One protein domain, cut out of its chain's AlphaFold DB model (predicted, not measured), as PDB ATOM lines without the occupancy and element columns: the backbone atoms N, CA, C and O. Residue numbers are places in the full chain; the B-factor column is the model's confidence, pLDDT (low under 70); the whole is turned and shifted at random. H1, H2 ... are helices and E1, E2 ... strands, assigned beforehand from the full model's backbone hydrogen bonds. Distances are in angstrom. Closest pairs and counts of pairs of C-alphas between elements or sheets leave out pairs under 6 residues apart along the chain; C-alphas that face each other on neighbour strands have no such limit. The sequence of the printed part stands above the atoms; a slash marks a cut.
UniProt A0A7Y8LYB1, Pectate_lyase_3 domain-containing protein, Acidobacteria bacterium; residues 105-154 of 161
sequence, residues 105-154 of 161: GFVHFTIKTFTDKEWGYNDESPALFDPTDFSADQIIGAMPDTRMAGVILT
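What this domain is: This is residues 105 to 154 of the 161 residues of the protein "Pectate_lyase_3 domain-containing protein" of Acidobacteria bacterium (UniProt A0A7Y8LYB1). With little regular structure, the printed part is a long, open loop: from strand E1 it passes short helix H1, swings round through residues 116 to 135 and returns by H2 to strand E2 beside E1. Its 50 residues include, in order, E1, H1, H2 and E2; the class is mixed, with 16 residues in named elements, and the two-strand sheet is parallel. It is loose, with a radius of gyration of the C-alphas of 13.1 A, and spans 37 by 21 by 13 A.

How they stand to each other: E1, residues 105 to 107, and E2, residues 151 to 153, are parallel at 19 degrees; N 152 and O 105 are within hydrogen-bond range at 2.9 A. With H1, residues 112 to 115, and H2, residues 136 to 141, between them, they form a strand-helix-strand unit, parallel strands joined through helices, with a right-handed crossover. H1 and H2 are apart. H2 has every O i to N i+4 pair within hydrogen-bond range; H1 is too short for one.

Where its parts are: E1 begins at C-alpha 105 (18.337, 164.048, 21.678). H2 is 8.3 A long. E2 ends at C-alpha 153 (25.131, 164.898, 26.723).

The domain as a whole: The C-alphas farthest apart, of Asp 123 and Asp 145, are 38.3 A apart. The H1 to H2 link is long. The printed part has no cut, and no printed residue is under 70 in pLDDT.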
ATOM      1  N   GLY A 105      17.118 163.700  22.399       80.88
ATOM      2  CA  GLY A 105      18.337 164.048  21.678       80.88
ATOM      3  C   GLY A 105      19.572 163.431  22.337       80.88
ATOM      4  O   GLY A 105      19.644 163.322  23.561       80.88
ATOM      5  N   PHE A 106      20.565 163.049  21.536       87.19
ATOM      6  CA  PHE A 106      21.892 162.675  22.025       87.19
ATOM      7  C   PHE A 106      22.916 163.620  21.397       87.19
ATOM      8  O   PHE A 106      23.040 163.661  20.175       87.19
ATOM      9  N   VAL A 107      23.619 164.395  22.221       86.12
ATOM     10  CA  VAL A 107      24.593 165.391  21.762       86.12
ATOM     11  C   VAL A 107      25.993 164.880  22.080       86.12
ATOM     12  O   VAL A 107      26.404 164.856  23.241       86.12
ATOM     13  N   HIS A 108      26.710 164.468  21.032       88.88
ATOM     14  CA  HIS A 108      28.149 164.223  21.081       88.88
ATOM     15  C   HIS A 108      28.870 165.533  20.771       88.88
ATOM     16  O   HIS A 108      28.859 165.996  19.630       88.88
ATOM     17  N   PHE A 109      29.468 166.143  21.789       89.50
ATOM     18  CA  PHE A 109      30.228 167.379  21.637       89.50
ATOM     19  C   PHE A 109      31.446 167.350  22.552       89.50
ATOM     20  O   PHE A 109      31.309 167.395  23.772       89.50
ATOM     21  N   THR A 110      32.626 167.227  21.954       88.62
ATOM     22  CA  THR A 110      33.907 167.105  22.663       88.62
ATOM     23  C   THR A 110      35.029 167.701  21.806       88.62
ATOM     24  O   THR A 110      34.779 168.259  20.735       88.62
ATOM     25  N   ILE A 111      36.292 167.539  22.217       88.38
ATOM     26  CA  ILE A 111      37.464 167.890  21.395       88.38
ATOM     27  C   ILE A 111      37.452 167.221  20.008       88.38
ATOM     28  O   ILE A 111      38.027 167.730  19.044       88.38
ATOM     29  N   LYS A 112      36.728 166.106  19.868       86.06
ATOM     30  CA  LYS A 112      36.513 165.395  18.606       86.06
ATOM     31  C   LYS A 112      35.830 166.255  17.547       86.06
ATOM     32  O   LYS A 112      36.227 166.211  16.386       86.06
ATOM     33  N   THR A 113      34.909 167.123  17.963       89.19
ATOM     34  CA  THR A 113      34.236 168.081  17.078       89.19
ATOM     35  C   THR A 113      35.224 169.051  16.415       89.19
ATOM     36  O   THR A 113      34.991 169.488  15.295       89.19
ATOM     37  N   PHE A 114      36.360 169.329  17.058       89.44
ATOM     38  CA  PHE A 114      37.403 170.239  16.563       89.44
ATOM     39  C   PHE A 114      38.540 169.523  15.826       89.44
ATOM     40  O   PHE A 114      39.408 170.172  15.246       89.44
ATOM     41  N   THR A 115      38.554 168.188  15.847       88.75
ATOM     42  CA  THR A 115      39.592 167.373  15.193       88.75
ATOM     43  C   THR A 115      39.071 166.542  14.028       88.75
ATOM     44  O   THR A 115      39.868 165.842  13.410       88.75
ATOM     45  N   ASP A 116      37.770 166.624  13.729       90.38
ATOM     46  CA  ASP A 116      37.087 165.874  12.666       90.38
ATOM     47  C   ASP A 116      37.342 164.357  12.747       90.38
ATOM     48  O   ASP A 116      37.701 163.676  11.787       90.38
ATOM     49  N   LYS A 117      37.229 163.818  13.965       85.75
ATOM     50  CA  LYS A 117      37.497 162.410  14.266       85.75
ATOM     51  C   LYS A 117      36.373 161.836  15.110       85.75
ATOM     52  O   LYS A 117      35.990 162.444  16.095       85.75
ATOM     53  N   GLU A 118      35.961 160.609  14.823       84.81
ATOM     54  CA  GLU A 118      34.969 159.900  15.643       84.81
ATOM     55  C   GLU A 118      35.579 159.340  16.946       84.81
ATOM     56  O   GLU A 118      34.940 159.337  17.995       84.81
ATOM     57  N   TRP A 119      36.845 158.896  16.897       83.69
ATOM     58  CA  TRP A 119      37.549 158.286  18.033       83.69
ATOM     59  C   TRP A 119      38.842 159.023  18.378       83.69
ATOM     60  O   TRP A 119      39.554 159.483  17.478       83.69
ATOM     61  N   GLY A 120      39.136 159.166  19.671       76.88
ATOM     62  CA  GLY A 120      40.373 159.761  20.183       76.88
ATOM     63  C   GLY A 120      41.217 158.774  20.981       76.88
ATOM     64  O   GLY A 120      40.736 157.731  21.429       76.88
ATOM     65  N   TYR A 121      42.498 159.106  21.120       83.12
ATOM     66  CA  TYR A 121      43.505 158.242  21.743       83.12
ATOM     67  C   TYR A 121      44.136 158.879  22.990       83.12
ATOM     68  O   TYR A 121      45.171 158.408  23.459       83.12
ATOM     69  N   ASN A 122      43.483 159.902  23.560       81.25
ATOM     70  CA  ASN A 122      43.949 160.698  24.703       81.25
ATOM     71  C   ASN A 122      45.225 161.516  24.412       81.25
ATOM     72  O   ASN A 122      45.999 161.789  25.331       81.25
ATOM     73  N   ASP A 123      45.488 161.864  23.153       86.31
ATOM     74  CA  ASP A 123      46.686 162.599  22.726       86.31
ATOM     75  C   ASP A 123      46.366 163.971  22.114       86.31
ATOM     76  O   ASP A 123      47.271 164.741  21.781       86.31
ATOM     77  N   GLU A 124      45.082 164.314  22.000       85.88
ATOM     78  CA  GLU A 124      44.639 165.624  21.556       85.88
ATOM     79  C   GLU A 124      44.938 166.719  22.596       85.88
ATOM     80  O   GLU A 124      44.680 166.583  23.792       85.88
ATOM     81  N   SER A 125      45.474 167.855  22.135       89.56
ATOM     82  CA  SER A 125      45.747 169.000  23.010       89.56
ATOM     83  C   SER A 125      44.442 169.682  23.437       89.56
ATOM     84  O   SER A 125      43.714 170.138  22.555       89.56
ATOM     85  N   PRO A 126      44.178 169.888  24.744       88.75
ATOM     86  CA  PRO A 126      42.975 170.584  25.214       88.75
ATOM     87  C   PRO A 126      42.767 171.979  24.612       88.75
ATOM     88  O   PRO A 126      41.634 172.436  24.514       88.75
ATOM     89  N   ALA A 127      43.840 172.642  24.164       91.50
ATOM     90  CA  ALA A 127      43.775 173.950  23.514       91.50
ATOM     91  C   ALA A 127      43.019 173.943  22.170       91.50
ATOM     92  O   ALA A 127      42.660 175.004  21.678       91.50
ATOM     93  N   LEU A 128      42.788 172.769  21.568       90.69
ATOM     94  CA  LEU A 128      41.985 172.633  20.349       90.69
ATOM     95  C   LEU A 128      40.480 172.771  20.610       90.69
ATOM     96  O   LEU A 128      39.727 173.016  19.672       90.69
ATOM     97  N   PHE A 129      40.030 172.595  21.854       91.94
ATOM     98  CA  PHE A 129      38.631 172.780  22.219       91.94
ATOM     99  C   PHE A 129      38.346 174.272  22.441       91.94
ATOM    100  O   PHE A 129      38.443 174.775  23.559       91.94
ATOM    101  N   ASP A 130      38.013 174.972  21.355       94.12
ATOM    102  CA  ASP A 130      37.770 176.422  21.341       94.12
ATOM    103  C   ASP A 130      36.439 176.774  20.639       94.12
ATOM    104  O   ASP A 130      36.418 177.251  19.499       94.12
ATOM    105  N   PRO A 131      35.284 176.470  21.262       92.75
ATOM    106  CA  PRO A 131      33.988 176.858  20.720       92.75
ATOM    107  C   PRO A 131      33.784 178.376  20.784       92.75
ATOM    108  O   PRO A 131      33.499 178.927  21.844       92.75
ATOM    109  N   THR A 132      33.843 179.048  19.636       95.50
ATOM    110  CA  THR A 132      33.710 180.514  19.562       95.50
ATOM    111  C   THR A 132      32.267 181.027  19.582       95.50
ATOM    112  O   THR A 132      32.050 182.184  19.929       95.50
ATOM    113  N   ASP A 133      31.284 180.182  19.248       94.50
ATOM    114  CA  ASP A 133      29.855 180.547  19.162       94.50
ATOM    115  C   ASP A 133      28.924 179.450  19.725       94.50
ATOM    116  O   ASP A 133      27.783 179.269  19.305       94.50
ATOM    117  N   PHE A 134      29.420 178.633  20.661       92.19
ATOM    118  CA  PHE A 134      28.594 177.591  21.277       92.19
ATOM    119  C   PHE A 134      27.552 178.196  22.223       92.19
ATOM    120  O   PHE A 134      27.890 178.939  23.144       92.19
ATOM    121  N   SER A 135      26.287 177.800  22.052       93.69
ATOM    122  CA  SER A 135      25.187 178.179  22.940       93.69
ATOM    123  C   SER A 135      24.332 176.968  23.308       93.69
ATOM    124  O   SER A 135      23.538 176.472  22.507       93.69
ATOM    125  N   ALA A 136      24.464 176.507  24.555       89.81
ATOM    126  CA  ALA A 136      23.601 175.457  25.097       89.81
ATOM    127  C   ALA A 136      22.127 175.898  25.129       89.81
ATOM    128  O   ALA A 136      21.242 175.096  24.837       89.81
ATOM    129  N   ASP A 137      21.867 177.178  25.409       92.75
ATOM    130  CA  ASP A 137      20.514 177.739  25.440       92.75
ATOM    131  C   ASP A 137      19.843 177.680  24.070       92.75
ATOM    132  O   ASP A 137      18.653 177.385  23.982       92.75
ATOM    133  N   GLN A 138      20.597 177.904  22.989       93.19
ATOM    134  CA  GLN A 138      20.070 177.759  21.634       93.19
ATOM    135  C   GLN A 138      19.692 176.299  21.344       93.19
ATOM    136  O   GLN A 138      18.600 176.042  20.835       93.19
ATOM    137  N   ILE A 139      20.559 175.349  21.706       88.12
ATOM    138  CA  ILE A 139      20.331 173.914  21.493       88.12
ATOM    139  C   ILE A 139      19.078 173.453  22.247       88.12
ATOM    140  O   ILE A 139      18.207 172.816  21.659       88.12
ATOM    141  N   ILE A 140      18.963 173.798  23.533       89.38
ATOM    142  CA  ILE A 140      17.798 173.444  24.356       89.38
ATOM    143  C   ILE A 140      16.545 174.195  23.892       89.38
ATOM    144  O   ILE A 140      15.466 173.607  23.823       89.38
ATOM    145  N   GLY A 141      16.674 175.470  23.523       87.75
ATOM    146  CA  GLY A 141      15.573 176.302  23.039       87.75
ATOM    147  C   GLY A 141      14.936 175.793  21.745       87.75
ATOM    148  O   GLY A 141      13.746 176.009  21.541       87.75
ATOM    149  N   ALA A 142      15.684 175.070  20.905       85.94
ATOM    150  CA  ALA A 142      15.174 174.463  19.674       85.94
ATOM    151  C   ALA A 142      14.410 173.139  19.893       85.94
ATOM    152  O   ALA A 142      13.738 172.650  18.987       85.94
ATOM    153  N   MET A 143      14.509 172.519  21.071       82.50
ATOM    154  CA  MET A 143      13.973 171.169  21.317       82.50
ATOM    155  C   MET A 143      12.452 171.041  21.423       82.50
ATOM    156  O   MET A 143      11.933 170.005  20.995       82.50
ATOM    157  N   PRO A 144      11.702 172.039  21.932       78.62
ATOM    158  CA  PRO A 144      10.242 171.997  21.890       78.62
ATOM    159  C   PRO A 144       9.698 171.796  20.468       78.62
ATOM    160  O   PRO A 144       8.732 171.056  20.279       78.62
ATOM    161  N   ASP A 145      10.367 172.366  19.462       81.31
ATOM    162  CA  ASP A 145       9.967 172.270  18.055       81.31
ATOM    163  C   ASP A 145      10.298 170.904  17.427       81.31
ATOM    164  O   ASP A 145       9.728 170.532  16.399       81.31
ATOM    165  N   THR A 146      11.184 170.115  18.048       75.94
ATOM    166  CA  THR A 146      11.633 168.805  17.540       75.94
ATOM    167  C   THR A 146      10.983 167.616  18.247       75.94
ATOM    168  O   THR A 146      11.321 166.470  17.947       75.94
ATOM    169  N   ARG A 147      10.025 167.864  19.156       76.94
ATOM    170  CA  ARG A 147       9.363 166.842  19.994       76.94
ATOM    171  C   ARG A 147      10.344 166.014  20.836       76.94
ATOM    172  O   ARG A 147      10.061 164.867  21.174       76.94
ATOM    173  N   MET A 148      11.502 166.583  21.174       80.25
ATOM    174  CA  MET A 148      12.462 165.943  22.070       80.25
ATOM    175  C   MET A 148      12.100 166.230  23.526       80.25
ATOM    176  O   MET A 148      11.935 167.378  23.928       80.25
ATOM    177  N   ALA A 149      12.031 165.180  24.339       78.00
ATOM    178  CA  ALA A 149      11.707 165.266  25.759       78.00
ATOM    179  C   ALA A 149      12.919 165.582  26.659       78.00
ATOM    180  O   ALA A 149      12.770 165.806  27.861       78.00
ATOM    181  N   GLY A 150      14.127 165.577  26.093       80.56
ATOM    182  CA  GLY A 150      15.366 165.923  26.783       80.56
ATOM    183  C   GLY A 150      16.613 165.561  25.977       80.56
ATOM    184  O   GLY A 150      16.513 165.050  24.859       80.56
ATOM    185  N   VAL A 151      17.785 165.793  26.577       82.44
ATOM    186  CA  VAL A 151      19.107 165.551  25.974       82.44
ATOM    187  C   VAL A 151      19.949 164.648  26.849       82.44
ATOM    188  O   VAL A 151      20.026 164.845  28.060       82.44
ATOM    189  N   ILE A 152      20.645 163.712  26.214       85.00
ATOM    190  CA  ILE A 152      21.783 163.014  26.802       85.00
ATOM    191  C   ILE A 152      23.055 163.640  26.221       85.00
ATOM    192  O   ILE A 152      23.253 163.633  25.006       85.00
ATOM    193  N   LEU A 153      23.887 164.218  27.089       87.00
ATOM    194  CA  LEU A 153      25.131 164.898  26.723       87.00
ATOM    195  C   LEU A 153      26.338 164.025  27.073       87.00
ATOM    196  O   LEU A 153      26.418 163.473  28.174       87.00
ATOM    197  N   THR A 154      27.313 163.949  26.171       85.19
ATOM    198  CA  THR A 154      28.618 163.354  26.476       85.19
ATOM    199  C   THR A 154      29.469 164.296  27.320       85.19
ATOM    200  O   THR A 154      30.203 165.118  26.787       85.19
TER     201      THR A 154